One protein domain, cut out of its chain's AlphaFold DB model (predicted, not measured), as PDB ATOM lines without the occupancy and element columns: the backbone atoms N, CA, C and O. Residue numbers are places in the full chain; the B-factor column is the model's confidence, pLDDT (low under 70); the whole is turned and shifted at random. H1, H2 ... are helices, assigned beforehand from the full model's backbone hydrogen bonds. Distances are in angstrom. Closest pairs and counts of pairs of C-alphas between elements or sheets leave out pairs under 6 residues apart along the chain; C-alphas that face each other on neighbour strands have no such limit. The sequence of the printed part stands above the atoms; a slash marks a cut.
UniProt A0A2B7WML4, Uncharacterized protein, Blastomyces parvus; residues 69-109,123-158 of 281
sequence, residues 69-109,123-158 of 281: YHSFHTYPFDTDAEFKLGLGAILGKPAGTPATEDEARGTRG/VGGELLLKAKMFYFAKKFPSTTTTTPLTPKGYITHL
ATOM      1  N   TYR A  69     359.489-176.521  14.526       90.88
ATOM      2  CA  TYR A  69     359.673-177.595  15.500       90.88
ATOM      3  C   TYR A  69     360.556-178.745  14.989       90.88
ATOM      4  O   TYR A  69     361.262-179.345  15.795       90.88
ATOM      5  N   HIS A  70     360.564-179.040  13.684       91.00
ATOM      6  CA  HIS A  70     361.485-180.010  13.084       91.00
ATOM      7  C   HIS A  70     362.920-179.473  13.095       91.00
ATOM      8  O   HIS A  70     363.811-180.131  13.626       91.00
ATOM      9  N   SER A  71     363.127-178.240  12.620       91.94
ATOM     10  CA  SER A  71     364.443-177.581  12.644       91.94
ATOM     11  C   SER A  71     365.005-177.459  14.065       91.94
ATOM     12  O   SER A  71     366.194-177.668  14.278       91.94
ATOM     13  N   PHE A  72     364.142-177.174  15.045       93.38
ATOM     14  CA  PHE A  72     364.482-177.180  16.468       93.38
ATOM     15  C   PHE A  72     364.854-178.576  16.992       93.38
ATOM     16  O   PHE A  72     365.830-178.715  17.723       93.38
ATOM     17  N   HIS A  73     364.098-179.614  16.620       91.06
ATOM     18  CA  HIS A  73     364.318-180.986  17.091       91.06
ATOM     19  C   HIS A  73     365.628-181.597  16.575       91.06
ATOM     20  O   HIS A  73     366.265-182.369  17.285       91.06
ATOM     21  N   THR A  74     366.038-181.246  15.354       92.19
ATOM     22  CA  THR A  74     367.262-181.752  14.704       92.19
ATOM     23  C   THR A  74     368.504-180.897  15.010       92.19
ATOM     24  O   THR A  74     369.590-181.185  14.514       92.19
ATOM     25  N   TYR A  75     368.378-179.837  15.816       93.81
ATOM     26  CA  TYR A  75     369.486-178.927  16.105       93.81
ATOM     27  C   TYR A  75     370.512-179.533  17.094       93.81
ATOM     28  O   TYR A  75     370.117-179.970  18.179       93.81
ATOM     29  N   PRO A  76     371.828-179.525  16.789       94.69
ATOM     30  CA  PRO A  76     372.851-180.199  17.595       94.69
ATOM     31  C   PRO A  76     373.336-179.333  18.776       94.69
ATOM     32  O   PRO A  76     374.463-178.829  18.802       94.69
ATOM     33  N   PHE A  77     372.461-179.141  19.772       94.19
ATOM     34  CA  PHE A  77     372.734-178.375  21.005       94.19
ATOM     35  C   PHE A  77     373.934-178.902  21.820       94.19
ATOM     36  O   PHE A  77     374.545-178.163  22.585       94.19
ATOM     37  N   ASP A  78     374.259-180.182  21.673       91.50
ATOM     38  CA  ASP A  78     375.382-180.896  22.287       91.50
ATOM     39  C   ASP A  78     376.762-180.480  21.752       91.50
ATOM     40  O   ASP A  78     377.746-180.495  22.501       91.50
ATOM     41  N   THR A  79     376.833-180.080  20.482       94.56
ATOM     42  CA  THR A  79     378.063-179.598  19.822       94.56
ATOM     43  C   THR A  79     378.221-178.075  19.864       94.56
ATOM     44  O   THR A  79     379.326-177.561  19.689       94.56
ATOM     45  N   ASP A  80     377.140-177.337  20.127       95.31
ATOM     46  CA  ASP A  80     377.124-175.874  20.099       95.31
ATOM     47  C   ASP A  80     377.791-175.253  21.342       95.31
ATOM     48  O   ASP A  80     377.226-175.204  22.438       95.31
ATOM     49  N   ALA A  81     379.006-174.733  21.157       95.81
ATOM     50  CA  ALA A  81     379.782-174.096  22.215       95.81
ATOM     51  C   ALA A  81     379.090-172.867  22.837       95.81
ATOM     52  O   ALA A  81     379.178-172.679  24.051       95.81
ATOM     53  N   GLU A  82     378.376-172.047  22.056       96.00
ATOM     54  CA  GLU A  82     377.675-170.870  22.594       96.00
ATOM     55  C   GLU A  82     376.498-171.286  23.475       96.00
ATOM     56  O   GLU A  82     376.282-170.709  24.545       96.00
ATOM     57  N   PHE A  83     375.740-172.296  23.032       95.81
ATOM     58  CA  PHE A  83     374.646-172.848  23.822       95.81
ATOM     59  C   PHE A  83     375.170-173.438  25.132       95.81
ATOM     60  O   PHE A  83     374.632-173.123  26.191       95.81
ATOM     61  N   LYS A  84     376.249-174.229  25.087       94.81
ATOM     62  CA  LYS A  84     376.846-174.846  26.283       94.81
ATOM     63  C   LYS A  84     377.405-173.811  27.254       94.81
ATOM     64  O   LYS A  84     377.217-173.969  28.455       94.81
ATOM     65  N   LEU A  85     378.039-172.741  26.769       95.25
ATOM     66  CA  LEU A  85     378.481-171.621  27.611       95.25
ATOM     67  C   LEU A  85     377.294-170.905  28.276       95.25
ATOM     68  O   LEU A  85     377.325-170.646  29.479       95.25
ATOM     69  N   GLY A  86     376.223-170.634  27.522       94.38
ATOM     70  CA  GLY A  86     375.001-170.031  28.064       94.38
ATOM     71  C   GLY A  86     374.287-170.927  29.081       94.38
ATOM     72  O   GLY A  86     373.876-170.453  30.138       94.38
ATOM     73  N   LEU A  87     374.181-172.226  28.796       93.75
ATOM     74  CA  LEU A  87     373.596-173.220  29.694       93.75
ATOM     75  C   LEU A  87     374.439-173.382  30.966       93.75
ATOM     76  O   LEU A  87     373.880-173.416  32.057       93.75
ATOM     77  N   GLY A  88     375.771-173.396  30.850       92.06
ATOM     78  CA  GLY A  88     376.683-173.432  31.996       92.06
ATOM     79  C   GLY A  88     376.477-172.243  32.937       92.06
ATOM     80  O   GLY A  88     376.376-172.431  34.147       92.06
ATOM     81  N   ALA A  89     376.303-171.036  32.390       93.38
ATOM     82  CA  ALA A  89     375.985-169.847  33.182       93.38
ATOM     83  C   ALA A  89     374.614-169.944  33.884       93.38
ATOM     84  O   ALA A  89     374.496-169.564  35.047       93.38
ATOM     85  N   ILE A  90     373.590-170.487  33.212       91.56
ATOM     86  CA  ILE A  90     372.254-170.725  33.798       91.56
ATOM     87  C   ILE A  90     372.311-171.777  34.920       91.56
ATOM     88  O   ILE A  90     371.609-171.645  35.919       91.56
ATOM     89  N   LEU A  91     373.172-172.789  34.783       89.88
ATOM     90  CA  LEU A  91     373.426-173.832  35.786       89.88
ATOM     91  C   LEU A  91     374.400-173.396  36.903       89.88
ATOM     92  O   LEU A  91     374.783-174.220  37.731       89.88
ATOM     93  N   GLY A  92     374.837-172.131  36.930       89.06
ATOM     94  CA  GLY A  92     375.740-171.611  37.963       89.06
ATOM     95  C   GLY A  92     377.182-172.132  37.894       89.06
ATOM     96  O   GLY A  92     377.911-172.037  38.883       89.06
ATOM     97  N   LYS A  93     377.623-172.676  36.750       88.69
ATOM     98  CA  LYS A  93     379.033-173.045  36.525       88.69
ATOM     99  C   LYS A  93     379.918-171.780  36.562       88.69
ATOM    100  O   LYS A  93     379.445-170.700  36.198       88.69
ATOM    101  N   PRO A  94     381.205-171.880  36.952       88.62
ATOM    102  CA  PRO A  94     382.103-170.725  36.956       88.62
ATOM    103  C   PRO A  94     382.215-170.087  35.563       88.62
ATOM    104  O   PRO A  94     382.211-170.783  34.546       88.62
ATOM    105  N   ALA A  95     382.307-168.755  35.518       87.19
ATOM    106  CA  ALA A  95     382.219-167.977  34.283       87.19
ATOM    107  C   ALA A  95     383.190-168.478  33.197       87.19
ATOM    108  O   ALA A  95     384.379-168.659  33.447       87.19
ATOM    109  N   GLY A  96     382.671-168.704  31.986       89.00
ATOM    110  CA  GLY A  96     383.431-169.277  30.868       89.00
ATOM    111  C   GLY A  96     383.492-170.810  30.837       89.00
ATOM    112  O   GLY A  96     384.026-171.364  29.880       89.00
ATOM    113  N   THR A  97     382.919-171.509  31.823       91.44
ATOM    114  CA  THR A  97     382.841-172.980  31.828       91.44
ATOM    115  C   THR A  97     381.593-173.446  31.070       91.44
ATOM    116  O   THR A  97     380.479-173.137  31.503       91.44
ATOM    117  N   PRO A  98     381.729-174.179  29.950       91.75
ATOM    118  CA  PRO A  98     380.583-174.730  29.236       91.75
ATOM    119  C   PRO A  98     379.928-175.868  30.030       91.75
ATOM    120  O   PRO A  98     380.605-176.623  30.726       91.75
ATOM    121  N   ALA A  99     378.613-176.021  29.877       90.56
ATOM    122  CA  ALA A  99     377.884-177.202  30.330       90.56
ATOM    123  C   ALA A  99     378.386-178.480  29.630       90.56
ATOM    124  O   ALA A  99     378.795-178.452  28.460       90.56
ATOM    125  N   THR A 100     378.319-179.605  30.340       90.25
ATOM    126  CA  THR A 100     378.691-180.933  29.824       90.25
ATOM    127  C   THR A 100     377.728-181.374  28.712       90.25
ATOM    128  O   THR A 100     376.603-180.883  28.610       90.25
ATOM    129  N   GLU A 101     378.147-182.306  27.848       87.44
ATOM    130  CA  GLU A 101     377.266-182.853  26.805       87.44
ATOM    131  C   GLU A 101     375.980-183.468  27.380       87.44
ATOM    132  O   GLU A 101     374.903-183.202  26.853       87.44
ATOM    133  N   ASP A 102     376.059-184.219  28.480       85.81
ATOM    134  CA  ASP A 102     374.885-184.822  29.125       85.81
ATOM    135  C   ASP A 102     373.880-183.775  29.622       85.81
ATOM    136  O   ASP A 102     372.677-183.919  29.391       85.81
ATOM    137  N   GLU A 103     374.373-182.671  30.199       87.44
ATOM    138  CA  GLU A 103     373.560-181.514  30.604       87.44
ATOM    139  C   GLU A 103     372.886-180.859  29.386       87.44
ATOM    140  O   GLU A 103     371.713-180.495  29.441       87.44
ATOM    141  N   ALA A 104     373.595-180.759  28.254       87.06
ATOM    142  CA  ALA A 104     373.051-180.218  27.009       87.06
ATOM    143  C   ALA A 104     372.059-181.172  26.320       87.06
ATOM    144  O   ALA A 104     371.062-180.719  25.749       87.06
ATOM    145  N   ARG A 105     372.265-182.491  26.379       85.56
ATOM    146  CA  ARG A 105     371.322-183.491  25.847       85.56
ATOM    147  C   ARG A 105     370.074-183.596  26.716       85.56
ATOM    148  O   ARG A 105     368.980-183.710  26.165       85.56
ATOM    149  N   GLY A 106     370.214-183.467  28.034       77.38
ATOM    150  CA  GLY A 106     369.183-183.867  28.993       77.38
ATOM    151  C   GLY A 106     369.145-185.385  29.179       77.38
ATOM    152  O   GLY A 106     368.133-185.929  29.619       77.38
ATOM    153  N   THR A 107     370.232-186.078  28.819       60.25
ATOM    154  CA  THR A 107     370.443-187.468  29.227       60.25
ATOM    155  C   THR A 107     370.463-187.474  30.750       60.25
ATOM    156  O   THR A 107     371.194-186.684  31.342       60.25
ATOM    157  N   ARG A 108     369.655-188.330  31.388       53.16
ATOM    158  CA  ARG A 108     369.607-188.438  32.853       53.16
ATOM    159  C   ARG A 108     371.026-188.582  33.418       53.16
ATOM    160  O   ARG A 108     371.612-189.658  33.317       53.16
ATOM    161  N   GLY A 109     371.527-187.537  34.079       46.59
ATOM    162  CA  GLY A 109     372.657-187.610  35.006       46.59
ATOM    163  C   GLY A 109     372.228-188.351  36.270       46.59
ATOM    164  O   GLY A 109     372.126-187.757  37.333       46.59
ATOM    165  N   VAL A 123     361.989-179.833  37.052       58.12
ATOM    166  CA  VAL A 123     362.464-178.443  36.912       58.12
ATOM    167  C   VAL A 123     363.700-178.358  36.008       58.12
ATOM    168  O   VAL A 123     363.759-177.494  35.131       58.12
ATOM    169  N   GLY A 124     364.668-179.269  36.159       71.38
ATOM    170  CA  GLY A 124     365.855-179.327  35.299       71.38
ATOM    171  C   GLY A 124     365.523-179.623  33.830       71.38
ATOM    172  O   GLY A 124     366.050-178.965  32.927       71.38
ATOM    173  N   GLY A 125     364.608-180.566  33.579       81.88
ATOM    174  CA  GLY A 125     364.150-180.902  32.227       81.88
ATOM    175  C   GLY A 125     363.384-179.762  31.549       81.88
ATOM    176  O   GLY A 125     363.629-179.453  30.376       81.88
ATOM    177  N   GLU A 126     362.494-179.090  32.282       85.50
ATOM    178  CA  GLU A 126     361.728-177.952  31.764       85.50
ATOM    179  C   GLU A 126     362.626-176.727  31.512       85.50
ATOM    180  O   GLU A 126     362.508-176.074  30.467       85.50
ATOM    181  N   LEU A 127     363.570-176.443  32.419       90.12
ATOM    182  CA  LEU A 127     364.566-175.380  32.265       90.12
ATOM    183  C   LEU A 127     365.443-175.608  31.029       90.12
ATOM    184  O   LEU A 127     365.630-174.681  30.237       90.12
ATOM    185  N   LEU A 128     365.931-176.836  30.819       91.31
ATOM    186  CA  LEU A 128     366.719-177.185  29.637       91.31
ATOM    187  C   LEU A 128     365.912-176.998  28.345       91.31
ATOM    188  O   LEU A 128     366.429-176.435  27.376       91.31
ATOM    189  N   LEU A 129     364.644-177.423  28.319       91.88
ATOM    190  CA  LEU A 129     363.768-177.214  27.164       91.88
ATOM    191  C   LEU A 129     363.565-175.715  26.887       91.88
ATOM    192  O   LEU A 129     363.757-175.276  25.751       91.88
ATOM    193  N   LYS A 130     363.254-174.915  27.915       92.12
ATOM    194  CA  LYS A 130     363.130-173.450  27.809       92.12
ATOM    195  C   LYS A 130     364.419-172.805  27.287       92.12
ATOM    196  O   LYS A 130     364.352-171.988  26.371       92.12
ATOM    197  N   ALA A 131     365.580-173.205  27.809       94.81
ATOM    198  CA  ALA A 131     366.885-172.700  27.383       94.81
ATOM    199  C   ALA A 131     367.182-173.032  25.911       94.81
ATOM    200  O   ALA A 131     367.558-172.137  25.150       94.81
ATOM    201  N   LYS A 132     366.946-174.282  25.482       93.38
ATOM    202  CA  LYS A 132     367.070-174.706  24.075       93.38
ATOM    203  C   LYS A 132     366.173-173.877  23.161       93.38
ATOM    204  O   LYS A 132     366.639-173.352  22.150       93.38
ATOM    205  N   MET A 133     364.896-173.731  23.519       93.19
ATOM    206  CA  MET A 133     363.912-172.997  22.717       93.19
ATOM    207  C   MET A 133     364.251-171.507  22.612       93.19
ATOM    208  O   MET A 133     364.208-170.952  21.515       93.19
ATOM    209  N   PHE A 134     364.651-170.873  23.718       94.19
ATOM    210  CA  PHE A 134     365.102-169.480  23.731       94.19
ATOM    211  C   PHE A 134     366.362-169.276  22.880       94.19
ATOM    212  O   PHE A 134     366.412-168.359  22.061       94.19
ATOM    213  N   TYR A 135     367.368-170.144  23.035       95.56
ATOM    214  CA  TYR A 135     368.605-170.061  22.261       95.56
ATOM    215  C   TYR A 135     368.341-170.222  20.757       95.56
ATOM    216  O   TYR A 135     368.799-169.398  19.965       95.56
ATOM    217  N   PHE A 136     367.541-171.220  20.370       94.75
ATOM    218  CA  PHE A 136     367.168-171.452  18.975       94.75
ATOM    219  C   PHE A 136     366.382-170.270  18.385       94.75
ATOM    220  O   PHE A 136     366.712-169.805  17.296       94.75
ATOM    221  N   ALA A 137     365.408-169.723  19.121       93.25
ATOM    222  CA  ALA A 137     364.653-168.538  18.703       93.25
ATOM    223  C   ALA A 137     365.552-167.306  18.504       93.25
ATOM    224  O   ALA A 137     365.393-166.566  17.535       93.25
ATOM    225  N   LYS A 138     366.541-167.114  19.389       93.69
ATOM    226  CA  LYS A 138     367.537-166.040  19.287       93.69
ATOM    227  C   LYS A 138     368.465-166.223  18.077       93.69
ATOM    228  O   LYS A 138     368.809-165.237  17.432       93.69
ATOM    229  N   LYS A 139     368.883-167.461  17.778       92.50
ATOM    230  CA  LYS A 139     369.826-167.779  16.688       92.50
ATOM    231  C   LYS A 139     369.165-167.792  15.305       92.50
ATOM    232  O   LYS A 139     369.796-167.403  14.327       92.50
ATOM    233  N   PHE A 140     367.895-168.191  15.226       90.69
ATOM    234  CA  PHE A 140     367.140-168.337  13.979       90.69
ATOM    235  C   PHE A 140     365.845-167.506  13.985       90.69
ATOM    236  O   PHE A 140     364.755-168.078  13.841       90.69
ATOM    237  N   PRO A 141     365.927-166.163  14.108       87.12
ATOM    238  CA  PRO A 141     364.759-165.302  14.300       87.12
ATOM    239  C   PRO A 141     363.695-165.512  13.216       87.12
ATOM    240  O   PRO A 141     362.520-165.670  13.545       87.12
ATOM    241  N   SER A 142     364.113-165.664  11.952       82.75
ATOM    242  CA  SER A 142     363.237-165.925  10.800       82.75
ATOM    243  C   SER A 142     362.328-167.150  10.964       82.75
ATOM    244  O   SER A 142     361.217-167.152  10.445       82.75
ATOM    245  N   THR A 143     362.766-168.188  11.689       78.12
ATOM    246  CA  THR A 143     361.949-169.397  11.924       78.12
ATOM    247  C   THR A 143     360.854-169.160  12.965       78.12
ATOM    248  O   THR A 143     359.784-169.758  12.888       78.12
ATOM    249  N   THR A 144     361.102-168.251  13.913       77.19
ATOM    250  CA  THR A 144     360.196-167.948  15.029       77.19
ATOM    251  C   THR A 144     359.295-166.738  14.799       77.19
ATOM    252  O   THR A 144     358.254-166.634  15.444       77.19
ATOM    253  N   THR A 145     359.631-165.857  13.850       80.44
ATOM    254  CA  THR A 145     358.792-164.710  13.457       80.44
ATOM    255  C   THR A 145     357.425-165.149  12.922       80.44
ATOM    256  O   THR A 145     356.413-164.545  13.263       80.44
ATOM    257  N   THR A 146     357.375-166.207  12.107       75.75
ATOM    258  CA  THR A 146     356.122-166.718  11.516       75.75
ATOM    259  C   THR A 146     355.360-167.658  12.451       75.75
ATOM    260  O   THR A 146     354.152-167.833  12.306       75.75
ATOM    261  N   THR A 147     356.028-168.304  13.407       78.31
ATOM    262  CA  THR A 147     355.380-169.230  14.346       78.31
ATOM    263  C   THR A 147     356.147-169.242  15.666       78.31
ATOM    264  O   THR A 147     357.292-169.696  15.688       78.31
ATOM    265  N   PRO A 148     355.544-168.781  16.778       84.50
ATOM    266  CA  PRO A 148     356.225-168.765  18.061       84.50
ATOM    267  C   PRO A 148     356.495-170.197  18.530       84.50
ATOM    268  O   PRO A 148     355.585-171.026  18.633       84.50
ATOM    269  N   LEU A 149     357.758-170.476  18.841       88.88
ATOM    270  CA  LEU A 149     358.179-171.742  19.424       88.88
ATOM    271  C   LEU A 149     357.660-171.807  20.868       88.88
ATOM    272  O   LEU A 149     358.158-171.103  21.745       88.88
ATOM    273  N   THR A 150     356.652-172.644  21.124       90.12
ATOM    274  CA  THR A 150     356.074-172.830  22.469       90.12
ATOM    275  C   THR A 150     356.268-174.267  22.960       90.12
ATOM    276  O   THR A 150     356.176-175.189  22.143       90.12
ATOM    277  N   PRO A 151     356.490-174.509  24.272       87.44
ATOM    278  CA  PRO A 151     356.644-175.869  24.798       87.44
ATOM    279  C   PRO A 151     355.448-176.763  24.448       87.44
ATOM    280  O   PRO A 151     355.620-177.892  23.998       87.44
ATOM    281  N   LYS A 152     354.227-176.215  24.539       87.69
ATOM    282  CA  LYS A 152     352.989-176.907  24.157       87.69
ATOM    283  C   LYS A 152     352.962-177.298  22.673       87.69
ATOM    284  O   LYS A 152     352.626-178.436  22.365       87.69
ATOM    285  N   GLY A 153     353.350-176.395  21.768       88.69
ATOM    286  CA  GLY A 153     353.436-176.700  20.335       88.69
ATOM    287  C   GLY A 153     354.485-177.770  20.018       88.69
ATOM    288  O   GLY A 153     354.234-178.648  19.193       88.69
ATOM    289  N   TYR A 154     355.613-177.766  20.733       90.38
ATOM    290  CA  TYR A 154     356.637-178.803  20.600       90.38
ATOM    291  C   TYR A 154     356.153-180.174  21.105       90.38
ATOM    292  O   TYR A 154     356.367-181.179  20.429       90.38
ATOM    293  N   ILE A 155     355.420-180.227  22.222       88.56
ATOM    294  CA  ILE A 155     354.778-181.464  22.709       88.56
ATOM    295  C   ILE A 155     353.793-182.014  21.663       88.56
ATOM    296  O   ILE A 155     353.823-183.208  21.364       88.56
ATOM    297  N   THR A 156     352.970-181.157  21.044       89.00
ATOM    298  CA  THR A 156     352.074-181.570  19.948       89.00
ATOM    299  C   THR A 156     352.851-182.104  18.740       89.00
ATOM    300  O   THR A 156     352.467-183.134  18.189       89.00
ATOM    301  N   HIS A 157     353.967-181.476  18.360       88.50
ATOM    302  CA  HIS A 157     354.840-181.968  17.289       88.50
ATOM    303  C   HIS A 157     355.425-183.359  17.609       88.50
ATOM    304  O   HIS A 157     355.364-184.260  16.774       88.50
ATOM    305  N   LEU A 158     355.913-183.586  18.834       89.69
ATOM    306  CA  LEU A 158     356.390-184.908  19.270       89.69
ATOM    307  C   LEU A 158     355.281-185.975  19.257       89.69
ATOM    308  O   LEU A 158     355.537-187.132  18.922       89.69
TER     309      LEU A 158
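This is residues 69 to 109 and 123 to 158 of the 281 residues of an uncharacterized protein of Blastomyces parvus (UniProt A0A2B7WML4). One long helix, H4, stands in the middle, with H2 packed on it at a steep tilt on one side and the short H3 near both. On the other side, towards the opposite end of the longest axis, lie H1, H5 and H6, and residues 74 to 80 lead from H1 across to H2. The printed part has 77 residues with six named helices, H1 to H6 in order along the chain, and no named strand; its class is all helix. It is compact, with a radius of gyration of the C-alphas of 12.5 A, and spans 36 by 25 by 19 A.

Start at H1, residues 69 to 73, which only just touches H6, residues 151 to 158, with 3 pairs of C-alphas within 8 A; the closest, those of Tyr 69 and Tyr 154, are 6.1 A apart. Go on to H2, residues 81 to 90, which touches residues 128 to 135 of H4, residues 123 to 139. Their closest C-alphas, of Phe 83 and Tyr 135, are 6.8 A apart, and the two run opposite ways at a steep tilt of 44 degrees. Next comes H3, residues 101 to 105, close to H2 but not clearly touching it, with the closest C-alphas, of Lys 84 and Ala 104, 6.6 A apart. H5, residues 141 to 145, is close to H4 but not clearly touching, with the closest C-alphas, of Ala 137 and Thr 144, 5.8 A apart. H4 and H6 are also close but not clearly touching, about perpendicular at 89 degrees; their closest C-alphas, of Lys 130 and Pro 151, are 7.5 A apart. Among the pairs that are apart are H2 and H6, and H3 and H5. In H1, H2, H3, H4, H5 and H6 every O i to N i+4 pair is within hydrogen-bond range.

Find C-alpha 69 at (359.673, -177.595, 15.500), where H1 begins. H2 is 14.2 A long from its first to its last C-alpha. Look for C-alpha 123 at (362.464, -178.443, 36.912); from there H4 runs 24.0 A to C-alpha 139 at (369.826, -167.779, 16.688). H6, 10.6 A long, ends at C-alpha 158 at (356.390, -184.908, 19.270). H1 measures 6.0 A, H3 6.1 A and H5 6.1 A.

The two C-alphas farthest apart, those of Pro 94 and Thr 146, are 36.6 A apart. Residues 110 to 122 are not printed, and C-alphas 109 and 123 are 13.8 A apart across this cut, which lies in the link from H3 to H4. Of the links that are printed whole, H4 to H5 and H5 to H6 are tight, and H1 to H2 and H2 to H3 are short. The mean pLDDT of the printed part is 87.7; look for values under 70 at residues 107 to 109 and at residue 123.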